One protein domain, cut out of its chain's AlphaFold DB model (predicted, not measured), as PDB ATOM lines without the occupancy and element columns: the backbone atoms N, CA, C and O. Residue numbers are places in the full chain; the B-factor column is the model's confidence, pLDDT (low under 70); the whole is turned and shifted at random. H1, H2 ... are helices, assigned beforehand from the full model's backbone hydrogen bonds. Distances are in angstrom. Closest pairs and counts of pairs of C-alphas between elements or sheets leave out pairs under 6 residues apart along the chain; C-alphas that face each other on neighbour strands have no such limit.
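AT A GLANCE: This is residues 25 to 156 of the 560 residues of an uncharacterized protein of Streptacidiphilus jiangxiensis (UniProt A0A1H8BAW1). A short helix, H2, sits in the core, with H1, H3 and H4 packed round it at crossed angles; H5 packs on H1, away from H3. There are 132 printed residues with five named helices, H1 to H5 in chain order: all helix, compact, radius of gyration of the C-alphas 13.7 A, spans 36 by 33 by 27 A.

HOW THE PARTS SIT: Start at H1, residues 36 to 53; it touches H2, residues 65 to 73, about perpendicular at 86 degrees, closest C-alphas Gly 43 and Gly 72, 3.9 A. H2 touches H3, residues 85 to 99, closest C-alphas Tyr 70 and Arg 92, 5.8 A. H4, residues 105 to 122, touches H2 with residues 111 to 115 alone, closest C-alphas Ala 115 and Pro 65, 7.3 A. H5, residues 129 to 141, touches H1 with residues 132 to 136 alone, closest C-alphas Ala 136 and Ser 41, 7.1 A. In these five helices every O i to N i+4 pair is within hydrogen-bond range.

IN THESE COORDINATES: Find C-alpha 36 at (67.280, 103.314, 205.718); H1 runs 25.8 A. H4 spans 25.6 A; H5 ends at C-alpha 141 (69.263, 102.588, 189.646).

THE WHOLE: The printed part has no cut; links H1 to H2 and H2 to H3 are long. pLDDT is under 70 at residues 25 to 33, 75 to 83, 86 and 143 to 147.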
ATOM      1  N   GLU A  25      55.770 106.441 192.021       37.19
ATOM      2  CA  GLU A  25      55.433 105.140 192.608       37.19
ATOM      3  C   GLU A  25      56.475 104.053 192.301       37.19
ATOM      4  O   GLU A  25      56.638 103.129 193.090       37.19
ATOM      5  N   ALA A  26      57.240 104.175 191.211       38.53
ATOM      6  CA  ALA A  26      58.333 103.257 190.886       38.53
ATOM      7  C   ALA A  26      59.589 103.463 191.761       38.53
ATOM      8  O   ALA A  26      60.510 102.650 191.700       38.53
ATOM      9  N   ILE A  27      59.639 104.541 192.555       42.84
ATOM     10  CA  ILE A  27      60.724 104.850 193.509       42.84
ATOM     11  C   ILE A  27      60.399 104.297 194.914       42.84
ATOM     12  O   ILE A  27      61.266 104.255 195.789       42.84
ATOM     13  N   LEU A  28      59.165 103.835 195.145       41.56
ATOM     14  CA  LEU A  28      58.746 103.306 196.439       41.56
ATOM     15  C   LEU A  28      59.154 101.827 196.569       41.56
ATOM     16  O   LEU A  28      58.693 100.995 195.783       41.56
ATOM     17  N   PRO A  29      60.002 101.453 197.547       40.34
ATOM     18  CA  PRO A  29      60.208 100.049 197.873       40.34
ATOM     19  C   PRO A  29      58.892  99.410 198.335       40.34
ATOM     20  O   PRO A  29      58.056 100.050 198.974       40.34
ATOM     21  N   GLY A  30      58.714  98.138 197.975       39.78
ATOM     22  CA  GLY A  30      57.528  97.350 198.296       39.78
ATOM     23  C   GLY A  30      57.180  97.361 199.787       39.78
ATOM     24  O   GLY A  30      58.046  97.407 200.656       39.78
ATOM     25  N   SER A  31      55.878  97.316 200.049       42.78
ATOM     26  CA  SER A  31      55.220  97.323 201.354       42.78
ATOM     27  C   SER A  31      55.903  96.449 202.422       42.78
ATOM     28  O   SER A  31      55.859  95.223 202.321       42.78
ATOM     29  N   GLY A  32      56.433  97.069 203.484       48.38
ATOM     30  CA  GLY A  32      56.565  96.432 204.805       48.38
ATOM     31  C   GLY A  32      57.875  96.655 205.569       48.38
ATOM     32  O   GLY A  32      57.853  96.664 206.799       48.38
ATOM     33  N   GLU A  33      59.005  96.867 204.893       60.94
ATOM     34  CA  GLU A  33      60.314  96.962 205.562       60.94
ATOM     35  C   GLU A  33      60.790  98.417 205.664       60.94
ATOM     36  O   GLU A  33      61.237  99.001 204.679       60.94
ATOM     37  N   HIS A  34      60.716  99.000 206.868       75.44
ATOM     38  CA  HIS A  34      61.288 100.317 207.188       75.44
ATOM     39  C   HIS A  34      62.813 100.216 207.277       75.44
ATOM     40  O   HIS A  34      63.382 100.121 208.357       75.44
ATOM     41  N   SER A  35      63.473 100.173 206.130       82.44
ATOM     42  CA  SER A  35      64.922 100.286 205.992       82.44
ATOM     43  C   SER A  35      65.376 101.740 205.848       82.44
ATOM     44  O   SER A  35      64.571 102.621 205.533       82.44
ATOM     45  N   VAL A  36      66.681 101.992 205.996       84.38
ATOM     46  CA  VAL A  36      67.280 103.314 205.718       84.38
ATOM     47  C   VAL A  36      66.905 103.796 204.311       84.38
ATOM     48  O   VAL A  36      66.437 104.919 204.145       84.38
ATOM     49  N   ALA A  37      67.006 102.925 203.304       81.69
ATOM     50  CA  ALA A  37      66.629 103.260 201.931       81.69
ATOM     51  C   ALA A  37      65.139 103.613 201.788       81.69
ATOM     52  O   ALA A  37      64.805 104.609 201.151       81.69
ATOM     53  N   SER A  38      64.235 102.834 202.392       80.25
ATOM     54  CA  SER A  38      62.799 103.132 202.311       80.25
ATOM     55  C   SER A  38      62.419 104.413 203.038       80.25
ATOM     56  O   SER A  38      61.559 105.146 202.557       80.25
ATOM     57  N   CYS A  39      63.067 104.704 204.167       86.62
ATOM     58  CA  CYS A  39      62.832 105.932 204.914       86.62
ATOM     59  C   CYS A  39      63.367 107.137 204.142       86.62
ATOM     60  O   CYS A  39      62.639 108.107 203.974       86.62
ATOM     61  N   TYR A  40      64.552 107.051 203.537       87.75
ATOM     62  CA  TYR A  40      65.025 108.107 202.642       87.75
ATOM     63  C   TYR A  40      64.073 108.329 201.451       87.75
ATOM     64  O   TYR A  40      63.690 109.466 201.172       87.75
ATOM     65  N   SER A  41      63.601 107.260 200.794       84.75
ATOM     66  CA  SER A  41      62.613 107.364 199.707       84.75
ATOM     67  C   SER A  41      61.289 107.991 200.159       84.75
ATOM     68  O   SER A  41      60.700 108.780 199.420       84.75
ATOM     69  N   MET A  42      60.817 107.676 201.367       84.50
ATOM     70  CA  MET A  42      59.615 108.295 201.932       84.50
ATOM     71  C   MET A  42      59.839 109.785 202.227       84.50
ATOM     72  O   MET A  42      58.982 110.611 201.920       84.50
ATOM     73  N   GLY A  43      61.020 110.152 202.724       88.62
ATOM     74  CA  GLY A  43      61.426 111.545 202.888       88.62
ATOM     75  C   GLY A  43      61.436 112.308 201.571       88.62
ATOM     76  O   GLY A  43      60.899 113.409 201.479       88.62
ATOM     77  N   MET A  44      61.963 111.682 200.518       88.38
ATOM     78  CA  MET A  44      61.942 112.210 199.153       88.38
ATOM     79  C   MET A  44      60.525 112.376 198.601       88.38
ATOM     80  O   MET A  44      60.253 113.340 197.883       88.38
ATOM     81  N   TYR A  45      59.610 111.465 198.936       85.88
ATOM     82  CA  TYR A  45      58.200 111.606 198.587       85.88
ATOM     83  C   TYR A  45      57.578 112.827 199.279       85.88
ATOM     84  O   TYR A  45      56.958 113.658 198.609       85.88
ATOM     85  N   THR A  46      57.801 112.987 200.588       86.56
ATOM     86  CA  THR A  46      57.364 114.171 201.345       86.56
ATOM     87  C   THR A  46      57.943 115.446 200.737       86.56
ATOM     88  O   THR A  46      57.198 116.372 200.419       86.56
ATOM     89  N   TYR A  47      59.246 115.461 200.461       87.75
ATOM     90  CA  TYR A  47      59.931 116.567 199.799       87.75
ATOM     91  C   TYR A  47      59.283 116.935 198.457       87.75
ATOM     92  O   TYR A  47      58.955 118.095 198.210       87.75
ATOM     93  N   GLY A  48      59.036 115.939 197.601       85.19
ATOM     94  CA  GLY A  48      58.386 116.126 196.306       85.19
ATOM     95  C   GLY A  48      56.963 116.673 196.425       85.19
ATOM     96  O   GLY A  48      56.583 117.549 195.647       85.19
ATOM     97  N   LYS A  49      56.191 116.219 197.420       85.31
ATOM     98  CA  LYS A  49      54.835 116.720 197.694       85.31
ATOM     99  C   LYS A  49      54.847 118.220 198.006       85.31
ATOM    100  O   LYS A  49      54.061 118.955 197.415       85.31
ATOM    101  N   TYR A  50      55.751 118.668 198.879       85.44
ATOM    102  CA  TYR A  50      55.896 120.086 199.234       85.44
ATOM    103  C   TYR A  50      56.451 120.932 198.086       85.44
ATOM    104  O   TYR A  50      56.010 122.064 197.875       85.44
ATOM    105  N   LEU A  51      57.372 120.370 197.301       83.44
ATOM    106  CA  LEU A  51      57.904 121.030 196.113       83.44
ATOM    107  C   LEU A  51      56.806 121.271 195.064       83.44
ATOM    108  O   LEU A  51      56.735 122.355 194.492       83.44
ATOM    109  N   VAL A  52      55.938 120.282 194.823       84.12
ATOM    110  CA  VAL A  52      54.844 120.379 193.839       84.12
ATOM    111  C   VAL A  52      53.697 121.260 194.335       84.12
ATOM    112  O   VAL A  52      53.101 121.974 193.531       84.12
ATOM    113  N   SER A  53      53.379 121.240 195.633       84.62
ATOM    114  CA  SER A  53      52.311 122.079 196.191       84.62
ATOM    115  C   SER A  53      52.674 123.567 196.242       84.62
ATOM    116  O   SER A  53      51.784 124.400 196.401       84.62
ATOM    117  N   GLY A  54      53.962 123.911 196.124       81.19
ATOM    118  CA  GLY A  54      54.451 125.281 196.282       81.19
ATOM    119  C   GLY A  54      54.368 125.796 197.723       81.19
ATOM    120  O   GLY A  54      54.532 126.990 197.949       81.19
ATOM    121  N   GLN A  55      54.117 124.913 198.695       82.81
ATOM    122  CA  GLN A  55      53.990 125.240 200.121       82.81
ATOM    123  C   GLN A  55      55.223 124.796 200.920       82.81
ATOM    124  O   GLN A  55      55.129 124.520 202.112       82.81
ATOM    125  N   MET A  56      56.372 124.654 200.257       81.69
ATOM    126  CA  MET A  56      57.585 124.154 200.890       81.69
ATOM    127  C   MET A  56      58.111 125.143 201.942       81.69
ATOM    128  O   MET A  56      58.386 126.295 201.599       81.69
ATOM    129  N   PRO A  57      58.300 124.716 203.207       80.88
ATOM    130  CA  PRO A  57      58.952 125.550 204.206       80.88
ATOM    131  C   PRO A  57      60.371 125.931 203.770       80.88
ATOM    132  O   PRO A  57      61.097 125.113 203.201       80.88
ATOM    133  N   VAL A  58      60.802 127.157 204.086       80.62
ATOM    134  CA  VAL A  58      62.128 127.685 203.698       80.62
ATOM    135  C   VAL A  58      63.266 126.764 204.148       80.62
ATOM    136  O   VAL A  58      64.218 126.530 203.406       80.62
ATOM    137  N   TRP A  59      63.166 126.197 205.348       80.12
ATOM    138  CA  TRP A  59      64.167 125.278 205.884       80.12
ATOM    139  C   TRP A  59      64.224 123.937 205.146       80.12
ATOM    140  O   TRP A  59      65.300 123.347 205.057       80.12
ATOM    141  N   LEU A  60      63.120 123.483 204.540       85.25
ATOM    142  CA  LEU A  60      63.091 122.234 203.778       85.25
ATOM    143  C   LEU A  60      63.879 122.384 202.468       85.25
ATOM    144  O   LEU A  60      64.511 121.434 202.023       85.25
ATOM    145  N   HIS A  61      63.991 123.597 201.904       83.06
ATOM    146  CA  HIS A  61      64.909 123.871 200.784       83.06
ATOM    147  C   HIS A  61      66.392 123.671 201.126       83.06
ATOM    148  O   HIS A  61      67.213 123.644 200.205       83.06
ATOM    149  N   ARG A  62      66.741 123.608 202.414       84.25
ATOM    150  CA  ARG A  62      68.105 123.409 202.924       84.25
ATOM    151  C   ARG A  62      68.309 122.016 203.517       84.25
ATOM    152  O   ARG A  62      69.400 121.739 203.985       84.25
ATOM    153  N   ALA A  63      67.286 121.160 203.502       88.69
ATOM    154  CA  ALA A  63      67.394 119.807 204.026       88.69
ATOM    155  C   ALA A  63      68.519 119.036 203.324       88.69
ATOM    156  O   ALA A  63      68.682 119.159 202.109       88.69
ATOM    157  N   ASP A  64      69.264 118.236 204.077       92.50
ATOM    158  CA  ASP A  64      70.254 117.289 203.568       92.50
ATOM    159  C   ASP A  64      69.702 115.844 203.580       92.50
ATOM    160  O   ASP A  64      68.555 115.610 203.976       92.50
ATOM    161  N   PRO A  65      70.463 114.839 203.107       93.75
ATOM    162  CA  PRO A  65      69.980 113.463 203.085       93.75
ATOM    163  C   PRO A  65      69.526 112.878 204.427       93.75
ATOM    164  O   PRO A  65      68.581 112.087 204.440       93.75
ATOM    165  N   LEU A  66      70.151 113.255 205.544       93.12
ATOM    166  CA  LEU A  66      69.774 112.775 206.875       93.12
ATOM    167  C   LEU A  66      68.514 113.468 207.405       93.12
ATOM    168  O   LEU A  66      67.727 112.823 208.098       93.12
ATOM    169  N   ASP A  67      68.262 114.720 207.015       91.19
ATOM    170  CA  ASP A  67      66.965 115.367 207.260       91.19
ATOM    171  C   ASP A  67      65.829 114.601 206.581       91.19
ATOM    172  O   ASP A  67      64.812 114.287 207.201       91.19
ATOM    173  N   LEU A  68      66.011 114.254 205.302       91.56
ATOM    174  CA  LEU A  68      65.004 113.513 204.544       91.56
ATOM    175  C   LEU A  68      64.846 112.083 205.063       91.56
ATOM    176  O   LEU A  68      63.726 111.579 205.146       91.56
ATOM    177  N   LEU A  69      65.944 111.441 205.465       91.12
ATOM    178  CA  LEU A  69      65.892 110.140 206.121       91.12
ATOM    179  C   LEU A  69      65.031 110.192 207.390       91.12
ATOM    180  O   LEU A  69      64.164 109.334 207.553       91.12
ATOM    181  N   TYR A  70      65.236 111.191 208.255       88.88
ATOM    182  CA  TYR A  70      64.451 111.368 209.478       88.88
ATOM    183  C   TYR A  70      62.972 111.642 209.181       88.88
ATOM    184  O   TYR A  70      62.103 110.976 209.742       88.88
ATOM    185  N   ILE A  71      62.681 112.537 208.229       87.31
ATOM    186  CA  ILE A  71      61.309 112.836 207.782       87.31
ATOM    187  C   ILE A  71      60.581 111.568 207.337       87.31
ATOM    188  O   ILE A  71      59.430 111.358 207.701       87.31
ATOM    189  N   GLY A  72      61.229 110.717 206.542       86.81
ATOM    190  CA  GLY A  72      60.595 109.487 206.079       86.81
ATOM    191  C   GLY A  72      60.673 108.317 207.058       86.81
ATOM    192  O   GLY A  72      60.003 107.303 206.851       86.81
ATOM    193  N   ALA A  73      61.483 108.426 208.114       85.25
ATOM    194  CA  ALA A  73      61.466 107.503 209.242       85.25
ATOM    195  C   ALA A  73      60.312 107.803 210.206       85.25
ATOM    196  O   ALA A  73      59.784 106.865 210.811       85.25
ATOM    197  N   ALA A  74      59.893 109.068 210.313       78.00
ATOM    198  CA  ALA A  74      58.681 109.440 211.026       78.00
ATOM    199  C   ALA A  74      57.485 108.711 210.393       78.00
ATOM    200  O   ALA A  74      57.223 108.848 209.200       78.00
ATOM    201  N   CYS A  75      56.784 107.874 211.167       56.38
ATOM    202  CA  CYS A  75      55.778 106.918 210.667       56.38
ATOM    203  C   CYS A  75      54.505 107.550 210.045       56.38
ATOM    204  O   CYS A  75      53.510 106.853 209.847       56.38
ATOM    205  N   GLU A  76      54.517 108.842 209.719       63.91
ATOM    206  CA  GLU A  76      53.406 109.588 209.138       63.91
ATOM    207  C   GLU A  76      53.743 110.052 207.710       63.91
ATOM    208  O   GLU A  76      54.661 110.853 207.505       63.91
ATOM    209  N   PRO A  77      53.003 109.585 206.685       61.41
ATOM    210  CA  PRO A  77      53.193 110.047 205.317       61.41
ATOM    211  C   PRO A  77      53.016 111.565 205.200       61.41
ATOM    212  O   PRO A  77      51.916 112.096 205.363       61.41
ATOM    213  N   GLY A  78      54.091 112.266 204.838       61.41
ATOM    214  CA  GLY A  78      54.075 113.720 204.708       61.41
ATOM    215  C   GLY A  78      54.372 114.486 205.996       61.41
ATOM    216  O   GLY A  78      54.086 115.680 206.020       61.41
ATOM    217  N   TYR A  79      54.923 113.832 207.023       67.88
ATOM    218  CA  TYR A  79      55.338 114.481 208.264       67.88
ATOM    219  C   TYR A  79      56.329 115.621 208.009       67.88
ATOM    220  O   TYR A  79      57.403 115.427 207.442       67.88
ATOM    221  N   VAL A  80      55.962 116.812 208.458       69.12
ATOM    222  CA  VAL A  80      56.805 118.003 208.537       69.12
ATOM    223  C   VAL A  80      56.380 118.685 209.833       69.12
ATOM    224  O   VAL A  80      55.194 118.986 209.946       69.12
ATOM    225  N   PRO A  81      57.276 118.889 210.819       66.56
ATOM    226  CA  PRO A  81      56.881 119.495 212.084       66.56
ATOM    227  C   PRO A  81      56.269 120.880 211.862       66.56
ATOM    228  O   PRO A  81      56.909 121.745 211.255       66.56
ATOM    229  N   ASP A  82      55.059 121.091 212.382       61.59
ATOM    230  CA  ASP A  82      54.375 122.391 212.339       61.59
ATOM    231  C   ASP A  82      55.163 123.460 213.118       61.59
ATOM    232  O   ASP A  82      55.212 124.625 212.726       61.59
ATOM    233  N   ASP A  83      55.877 123.022 214.158       59.38
ATOM    234  CA  ASP A  83      56.721 123.830 215.046       59.38
ATOM    235  C   ASP A  83      58.060 124.278 214.414       59.38
ATOM    236  O   ASP A  83      58.829 125.032 215.015       59.38
ATOM    237  N   GLY A  84      58.342 123.844 213.179       70.31
ATOM    238  CA  GLY A  84      59.423 124.376 212.347       70.31
ATOM    239  C   GLY A  84      60.761 123.623 212.389       70.31
ATOM    240  O   GLY A  84      60.880 122.495 212.861       70.31
ATOM    241  N   GLU A  85      61.792 124.267 211.824       75.81
ATOM    242  CA  GLU A  85      63.137 123.711 211.570       75.81
ATOM    243  C   GLU A  85      63.808 123.132 212.821       75.81
ATOM    244  O   GLU A  85      64.414 122.065 212.775       75.81
ATOM    245  N   ALA A  86      63.675 123.846 213.936       68.12
ATOM    246  CA  ALA A  86      64.273 123.521 215.221       68.12
ATOM    247  C   ALA A  86      63.872 122.129 215.730       68.12
ATOM    248  O   ALA A  86      64.725 121.325 216.109       68.12
ATOM    249  N   THR A  87      62.569 121.843 215.714       70.94
ATOM    250  CA  THR A  87      61.990 120.568 216.160       70.94
ATOM    251  C   THR A  87      62.495 119.412 215.318       70.94
ATOM    252  O   THR A  87      62.848 118.359 215.847       70.94
ATOM    253  N   LEU A  88      62.600 119.627 214.006       78.75
ATOM    254  CA  LEU A  88      63.143 118.623 213.110       78.75
ATOM    255  C   LEU A  88      64.624 118.356 213.381       78.75
ATOM    256  O   LEU A  88      65.012 117.202 213.528       78.75
ATOM    257  N   ALA A  89      65.442 119.407 213.432       77.06
ATOM    258  CA  ALA A  89      66.892 119.285 213.508       77.06
ATOM    259  C   ALA A  89      67.341 118.614 214.822       77.06
ATOM    260  O   ALA A  89      68.126 117.663 214.797       77.06
ATOM    261  N   ASN A  90      66.760 119.024 215.953       72.75
ATOM    262  CA  ASN A  90      67.053 118.415 217.250       72.75
ATOM    263  C   ASN A  90      66.472 117.000 217.379       72.75
ATOM    264  O   ASN A  90      67.162 116.105 217.863       72.75
ATOM    265  N   GLY A  91      65.239 116.769 216.910       75.31
ATOM    266  CA  GLY A  91      64.635 115.433 216.917       75.31
ATOM    267  C   GLY A  91      65.427 114.436 216.068       75.31
ATOM    268  O   GLY A  91      65.663 113.302 216.488       75.31
ATOM    269  N   ARG A  92      65.922 114.881 214.908       85.38
ATOM    270  CA  ARG A  92      66.839 114.121 214.052       85.38
ATOM    271  C   ARG A  92      68.128 113.775 214.789       85.38
ATOM    272  O   ARG A  92      68.556 112.631 214.716       85.38
ATOM    273  N   ASP A  93      68.745 114.723 215.486       78.00
ATOM    274  CA  ASP A  93      70.008 114.476 216.187       78.00
ATOM    275  C   ASP A  93      69.843 113.486 217.344       78.00
ATOM    276  O   ASP A  93      70.566 112.489 217.390       78.00
ATOM    277  N   GLY A  94      68.826 113.673 218.188       73.88
ATOM    278  CA  GLY A  94      68.502 112.711 219.244       73.88
ATOM    279  C   GLY A  94      68.165 111.322 218.686       73.88
ATOM    280  O   GLY A  94      68.538 110.297 219.260       73.88
ATOM    281  N   TRP A  95      67.505 111.259 217.527       81.38
ATOM    282  CA  TRP A  95      67.241 110.002 216.829       81.38
ATOM    283  C   TRP A  95      68.513 109.326 216.299       81.38
ATOM    284  O   TRP A  95      68.683 108.119 216.486       81.38
ATOM    285  N   LEU A  96      69.420 110.082 215.675       84.62
ATOM    286  CA  LEU A  96      70.694 109.565 215.170       84.62
ATOM    287  C   LEU A  96      71.566 109.020 216.308       84.62
ATOM    288  O   LEU A  96      72.139 107.942 216.160       84.62
ATOM    289  N   ASP A  97      71.603 109.690 217.462       78.88
ATOM    290  CA  ASP A  97      72.343 109.214 218.637       78.88
ATOM    291  C   ASP A  97      71.785 107.893 219.177       78.88
ATOM    292  O   ASP A  97      72.548 106.988 219.522       78.88
ATOM    293  N   ARG A  98      70.457 107.720 219.166       77.88
ATOM    294  CA  ARG A  98      69.813 106.443 219.522       77.88
ATOM    295  C   ARG A  98      70.073 105.338 218.500       77.88
ATOM    296  O   ARG A  98      70.117 104.168 218.878       77.88
ATOM    297  N   LEU A  99      70.233 105.681 217.223       82.88
ATOM    298  CA  LEU A  99      70.567 104.717 216.174       82.88
ATOM    299  C   LEU A  99      72.035 104.296 216.192       82.88
ATOM    300  O   LEU A  99      72.319 103.151 215.838       82.88
ATOM    301  N   ARG A 100      72.947 105.186 216.597       86.75
ATOM    302  CA  ARG A 100      74.404 104.986 216.597       86.75
ATOM    303  C   ARG A 100      74.873 103.656 217.219       86.75
ATOM    304  O   ARG A 100      75.693 102.993 216.590       86.75
ATOM    305  N   PRO A 101      74.362 103.193 218.380       84.12
ATOM    306  CA  PRO A 101      74.769 101.906 218.956       84.12
ATOM    307  C   PRO A 101      74.137 100.671 218.281       84.12
ATOM    308  O   PRO A 101      74.397  99.546 218.705       84.12
ATOM    309  N   THR A 102      73.281 100.838 217.269       84.56
ATOM    310  CA  THR A 102      72.555  99.732 216.624       84.56
ATOM    311  C   THR A 102      73.216  99.269 215.328       84.56
ATOM    312  O   THR A 102      73.935 100.008 214.662       84.56
ATOM    313  N   THR A 103      72.878  98.057 214.877       84.44
ATOM    314  CA  THR A 103      73.337  97.520 213.581       84.44
ATOM    315  C   THR A 103      72.844  98.317 212.367       84.44
ATOM    316  O   THR A 103      73.338  98.124 211.253       84.44
ATOM    317  N   SER A 104      71.844  99.183 212.545       84.06
ATOM    318  CA  SER A 104      71.270 100.013 211.481       84.06
ATOM    319  C   SER A 104      72.125 101.244 211.179       84.06
ATOM    320  O   SER A 104      72.009 101.793 210.083       84.06
ATOM    321  N   TRP A 105      73.022 101.626 212.098       90.81
ATOM    322  CA  TRP A 105      73.941 102.751 211.934       90.81
ATOM    323  C   TRP A 105      74.839 102.609 210.703       90.81
ATOM    324  O   TRP A 105      74.979 103.552 209.934       90.81
ATOM    325  N   GLU A 106      75.337 101.406 210.414       88.75
ATOM    326  CA  GLU A 106      76.123 101.152 209.195       88.75
ATOM    327  C   GLU A 106      75.352 101.497 207.907       88.75
ATOM    328  O   GLU A 106      75.947 101.866 206.898       88.75
ATOM    329  N   GLY A 107      74.016 101.400 207.922       88.62
ATOM    330  CA  GLY A 107      73.184 101.841 206.801       88.62
ATOM    331  C   GLY A 107      73.134 103.365 206.666       88.62
ATOM    332  O   GLY A 107      73.093 103.873 205.549       88.62
ATOM    333  N   VAL A 108      73.166 104.087 207.789       91.19
ATOM    334  CA  VAL A 108      73.265 105.553 207.822       91.19
ATOM    335  C   VAL A 108      74.640 105.993 207.313       91.19
ATOM    336  O   VAL A 108      74.712 106.854 206.440       91.19
ATOM    337  N   GLU A 109      75.722 105.357 207.767       92.38
ATOM    338  CA  GLU A 109      77.079 105.648 207.286       92.38
ATOM    339  C   GLU A 109      77.237 105.388 205.783       92.38
ATOM    340  O   GLU A 109      77.841 106.198 205.078       92.38
ATOM    341  N   ASP A 110      76.682 104.285 205.268       90.38
ATOM    342  CA  ASP A 110      76.694 103.979 203.832       90.38
ATOM    343  C   ASP A 110      75.917 105.033 203.026       90.38
ATOM    344  O   ASP A 110      76.409 105.509 201.999       90.38
ATOM    345  N   LEU A 111      74.752 105.478 203.516       91.38
ATOM    346  CA  LEU A 111      73.995 106.568 202.894       91.38
ATOM    347  C   LEU A 111      74.823 107.860 202.835       91.38
ATOM    348  O   LEU A 111      74.886 108.495 201.782       91.38
ATOM    349  N   VAL A 112      75.486 108.225 203.937       93.38
ATOM    350  CA  VAL A 112      76.334 109.424 204.033       93.38
ATOM    351  C   VAL A 112      77.536 109.331 203.088       93.38
ATOM    352  O   VAL A 112      77.780 110.266 202.323       93.38
ATOM    353  N   ARG A 113      78.246 108.194 203.062       92.06
ATOM    354  CA  ARG A 113      79.367 107.945 202.134       92.06
ATOM    355  C   ARG A 113      78.937 108.098 200.681       92.06
ATOM    356  O   ARG A 113      79.615 108.765 199.900       92.06
ATOM    357  N   ARG A 114      77.795 107.510 200.317       91.25
ATOM    358  CA  ARG A 114      77.238 107.594 198.961       91.25
ATOM    359  C   ARG A 114      76.815 109.008 198.607       91.25
ATOM    360  O   ARG A 114      77.079 109.437 197.491       91.25
ATOM    361  N   ALA A 115      76.178 109.722 199.531       92.19
ATOM    362  CA  ALA A 115      75.765 111.100 199.314       92.19
ATOM    363  C   ALA A 115      76.978 112.011 199.082       92.19
ATOM    364  O   ALA A 115      76.999 112.752 198.101       92.19
ATOM    365  N   ALA A 116      78.006 111.905 199.929       91.06
ATOM    366  CA  ALA A 116      79.245 112.667 199.798       91.06
ATOM    367  C   ALA A 116      79.987 112.342 198.489       91.06
ATOM    368  O   ALA A 116      80.360 113.252 197.749       91.06
ATOM    369  N   GLY A 117      80.134 111.053 198.156       89.75
ATOM    370  CA  GLY A 117      80.758 110.615 196.905       89.75
ATOM    371  C   GLY A 117      79.997 111.099 195.668       89.75
ATOM    372  O   GLY A 117      80.586 111.688 194.765       89.75
ATOM    373  N   PHE A 118      78.671 110.945 195.658       90.56
ATOM    374  CA  PHE A 118      77.823 111.412 194.560       90.56
ATOM    375  C   PHE A 118      77.876 112.939 194.402       90.56
ATOM    376  O   PHE A 118      77.975 113.440 193.281       90.56
ATOM    377  N   ALA A 119      77.857 113.690 195.508       89.44
ATOM    378  CA  ALA A 119      77.997 115.147 195.495       89.44
ATOM    379  C   ALA A 119      79.321 115.584 194.859       89.44
ATOM    380  O   ALA A 119      79.330 116.472 194.004       89.44
ATOM    381  N   ALA A 120      80.423 114.926 195.235       84.88
ATOM    382  CA  ALA A 120      81.747 115.191 194.685       84.88
ATOM    383  C   ALA A 120      81.814 114.882 193.178       84.88
ATOM    384  O   ALA A 120      82.261 115.717 192.392       84.88
ATOM    385  N   GLU A 121      81.305 113.724 192.748       86.44
ATOM    386  CA  GLU A 121      81.306 113.317 191.337       86.44
ATOM    387  C   GLU A 121      80.475 114.255 190.449       86.44
ATOM    388  O   GLU A 121      80.908 114.652 189.359       86.44
ATOM    389  N   GLN A 122      79.280 114.625 190.916       84.94
ATOM    390  CA  GLN A 122      78.351 115.466 190.162       84.94
ATOM    391  C   GLN A 122      78.640 116.966 190.311       84.94
ATOM    392  O   GLN A 122      78.071 117.768 189.569       84.94
ATOM    393  N   GLY A 123      79.507 117.364 191.248       83.12
ATOM    394  CA  GLY A 123      79.727 118.767 191.601       83.12
ATOM    395  C   GLY A 123      78.451 119.452 192.097       83.12
ATOM    396  O   GLY A 123      78.238 120.632 191.815       83.12
ATOM    397  N   GLN A 124      77.571 118.703 192.770       87.00
ATOM    398  CA  GLN A 124      76.291 119.198 193.272       87.00
ATOM    399  C   GLN A 124      76.277 119.210 194.800       87.00
ATOM    400  O   GLN A 124      76.607 118.190 195.403       87.00
ATOM    401  N   PRO A 125      75.862 120.317 195.435       87.44
ATOM    402  CA  PRO A 125      75.759 120.363 196.884       87.44
ATOM    403  C   PRO A 125      74.687 119.435 197.463       87.44
ATOM    404  O   PRO A 125      73.570 119.402 196.936       87.44
ATOM    405  N   VAL A 126      74.994 118.748 198.571       89.44
ATOM    406  CA  VAL A 126      74.097 117.767 199.226       89.44
ATOM    407  C   VAL A 126      72.787 118.367 199.753       89.44
ATOM    408  O   VAL A 126      71.799 117.661 199.925       89.44
ATOM    409  N   ASP A 127      72.763 119.675 199.982       87.75
ATOM    410  CA  ASP A 127      71.675 120.472 200.556       87.75
ATOM    411  C   ASP A 127      70.874 121.224 199.470       87.75
ATOM    412  O   ASP A 127      70.381 122.342 199.666       87.75
ATOM    413  N   THR A 128      70.764 120.641 198.270       86.38
ATOM    414  CA  THR A 128      70.014 121.226 197.145       86.38
ATOM    415  C   THR A 128      68.928 120.301 196.614       86.38
ATOM    416  O   THR A 128      69.088 119.087 196.517       86.38
ATOM    417  N   SER A 129      67.818 120.892 196.161       83.19
ATOM    418  CA  SER A 129      66.711 120.154 195.534       83.19
ATOM    419  C   SER A 129      67.162 119.332 194.323       83.19
ATOM    420  O   SER A 129      66.672 118.226 194.098       83.19
ATOM    421  N   GLY A 130      68.096 119.879 193.535       85.44
ATOM    422  CA  GLY A 130      68.656 119.208 192.363       85.44
ATOM    423  C   GLY A 130      69.427 117.944 192.735       85.44
ATOM    424  O   GLY A 130      69.210 116.904 192.110       85.44
ATOM    425  N   PHE A 131      70.244 118.023 193.789       91.06
ATOM    426  CA  PHE A 131      70.969 116.879 194.328       91.06
ATOM    427  C   PHE A 131      70.010 115.780 194.777       91.06
ATOM    428  O   PHE A 131      70.135 114.655 194.308       91.06
ATOM    429  N   HIS A 132      69.009 116.098 195.599       89.44
ATOM    430  CA  HIS A 132      68.074 115.105 196.149       89.44
ATOM    431  C   HIS A 132      67.368 114.283 195.071       89.44
ATOM    432  O   HIS A 132      67.297 113.058 195.146       89.44
ATOM    433  N   LEU A 133      66.896 114.943 194.011       86.38
ATOM    434  CA  LEU A 133      66.257 114.265 192.882       86.38
ATOM    435  C   LEU A 133      67.239 113.382 192.099       86.38
ATOM    436  O   LEU A 133      66.876 112.286 191.664       86.38
ATOM    437  N   ALA A 134      68.470 113.851 191.887       88.62
ATOM    438  CA  ALA A 134      69.498 113.092 191.181       88.62
ATOM    439  C   ALA A 134      69.995 111.899 192.013       88.62
ATOM    440  O   ALA A 134      70.111 110.791 191.488       88.62
ATOM    441  N   PHE A 135      70.202 112.106 193.311       89.75
ATOM    442  CA  PHE A 135      70.669 111.105 194.257       89.75
ATOM    443  C   PHE A 135      69.617 110.017 194.497       89.75
ATOM    444  O   PHE A 135      69.940 108.835 194.427       89.75
ATOM    445  N   ALA A 136      68.336 110.372 194.637       86.12
ATOM    446  CA  ALA A 136      67.254 109.387 194.710       86.12
ATOM    447  C   ALA A 136      67.190 108.500 193.451       86.12
ATOM    448  O   ALA A 136      67.007 107.286 193.543       86.12
ATOM    449  N   ARG A 137      67.396 109.083 192.260       83.81
ATOM    450  CA  ARG A 137      67.476 108.320 191.001       83.81
ATOM    451  C   ARG A 137      68.707 107.423 190.940       83.81
ATOM    452  O   ARG A 137      68.609 106.326 190.399       83.81
ATOM    453  N   TYR A 138      69.839 107.893 191.456       85.44
ATOM    454  CA  TYR A 138      71.070 107.115 191.570       85.44
ATOM    455  C   TYR A 138      70.870 105.898 192.482       85.44
ATOM    456  O   TYR A 138      71.118 104.777 192.048       85.44
ATOM    457  N   LEU A 139      70.301 106.091 193.677       83.94
ATOM    458  CA  LEU A 139      69.983 104.998 194.604       83.94
ATOM    459  C   LEU A 139      68.966 104.006 194.019       83.94
ATOM    460  O   LEU A 139      69.081 102.803 194.237       83.94
ATOM    461  N   ALA A 140      67.984 104.484 193.249       77.38
ATOM    462  CA  ALA A 140      66.995 103.624 192.599       77.38
ATOM    463  C   ALA A 140      67.560 102.814 191.414       77.38
ATOM    464  O   ALA A 140      66.961 101.813 191.018       77.38
ATOM    465  N   ALA A 141      68.681 103.239 190.820       79.19
ATOM    466  CA  ALA A 141      69.263 102.588 189.646       79.19
ATOM    467  C   ALA A 141      69.995 101.278 189.980       79.19
ATOM    468  O   ALA A 141      70.095 100.410 189.112       79.19
ATOM    469  N   ASP A 142      70.473 101.121 191.215       71.31
ATOM    470  CA  ASP A 142      71.148  99.914 191.680       71.31
ATOM    471  C   ASP A 142      70.509  99.405 192.989       71.31
ATOM    472  O   ASP A 142      70.748  99.948 194.069       71.31
ATOM    473  N   PRO A 143      69.709  98.323 192.930       63.88
ATOM    474  CA  PRO A 143      69.058  97.741 194.100       63.88
ATOM    475  C   PRO A 143      70.020  97.246 195.192       63.88
ATOM    476  O   PRO A 143      69.554  97.047 196.322       63.88
ATOM    477  N   ALA A 144      71.302  97.024 194.865       62.59
ATOM    478  CA  ALA A 144      72.367  96.676 195.807       62.59
ATOM    479  C   ALA A 144      72.947  97.906 196.531       62.59
ATOM    480  O   ALA A 144      73.606  97.747 197.556       62.59
ATOM    481  N   MET A 145      72.665  99.122 196.047       61.31
ATOM    482  CA  MET A 145      72.975 100.385 196.731       61.31
ATOM    483  C   MET A 145      71.911 100.809 197.740       61.31
ATOM    484  O   MET A 145      72.120 101.757 198.494       61.31
ATOM    485  N   ALA A 146      70.761 100.137 197.761       59.50
ATOM    486  CA  ALA A 146      69.756 100.394 198.772       59.50
ATOM    487  C   ALA A 146      70.318  99.949 200.130       59.50
ATOM    488  O   ALA A 146      70.530  98.757 200.357       59.50
ATOM    489  N   CYS A 147      70.535 100.898 201.039       67.81
ATOM    490  CA  CYS A 147      70.812 100.661 202.453       67.81
ATOM    491  C   CYS A 147      69.598  99.952 203.097       67.81
ATOM    492  O   CYS A 147      68.791 100.554 203.802       67.81
ATOM    493  N   ARG A 148      69.414  98.660 202.797       71.19
ATOM    494  CA  ARG A 148      68.240  97.844 203.160       71.19
ATOM    495  C   ARG A 148      68.251  97.390 204.615       71.19
ATOM    496  O   ARG A 148      67.392  96.611 205.013       71.19
ATOM    497  N   ARG A 149      69.213  97.857 205.415       79.69
ATOM    498  CA  ARG A 149      69.248  97.530 206.839       79.69
ATOM    499  C   ARG A 149      67.959  98.030 207.491       79.69
ATOM    500  O   ARG A 149      67.646  99.214 207.336       79.69
ATOM    501  N   PRO A 150      67.203  97.150 208.166       80.94
ATOM    502  CA  PRO A 150      65.961  97.539 208.808       80.94
ATOM    503  C   PRO A 150      66.262  98.506 209.953       80.94
ATOM    504  O   PRO A 150      67.253  98.352 210.665       80.94
ATOM    505  N   LEU A 151      65.406  99.504 210.128       79.31
ATOM    506  CA  LEU A 151      65.393 100.369 211.297       79.31
ATOM    507  C   LEU A 151      64.591  99.680 212.412       79.31
ATOM    508  O   LEU A 151      63.480  99.196 212.137       79.31
ATOM    509  N   PRO A 152      65.111  99.644 213.655       79.19
ATOM    510  CA  PRO A 152      64.402  99.044 214.778       79.19
ATOM    511  C   PRO A 152      63.059  99.748 214.981       79.19
ATOM    512  O   PRO A 152      62.977 100.976 214.903       79.19
ATOM    513  N   ALA A 153      61.988  98.981 215.185       75.38
ATOM    514  CA  ALA A 153      60.629  99.524 215.240       75.38
ATOM    515  C   ALA A 153      60.440 100.483 216.427       75.38
ATOM    516  O   ALA A 153      59.745 101.490 216.314       75.38
ATOM    517  N   GLU A 154      61.113 100.180 217.529       71.69
ATOM    518  CA  GLU A 154      61.189 100.936 218.774       71.69
ATOM    519  C   GLU A 154      61.989 102.245 218.667       71.69
ATOM    520  O   GLU A 154      61.852 103.120 219.521       71.69
ATOM    521  N   LEU A 155      62.812 102.389 217.623       73.50
ATOM    522  CA  LEU A 155      63.600 103.594 217.356       73.50
ATOM    523  C   LEU A 155      63.029 104.426 216.210       73.50
ATOM    524  O   LEU A 155      63.676 105.369 215.766       73.50
ATOM    525  N   ARG A 156      61.845 104.101 215.688       73.69
ATOM    526  CA  ARG A 156      61.218 104.934 214.658       73.69
ATOM    527  C   ARG A 156      60.748 106.244 215.289       73.69
ATOM    528  O   ARG A 156      60.056 106.176 216.305       73.69
TER     529      ARG A 156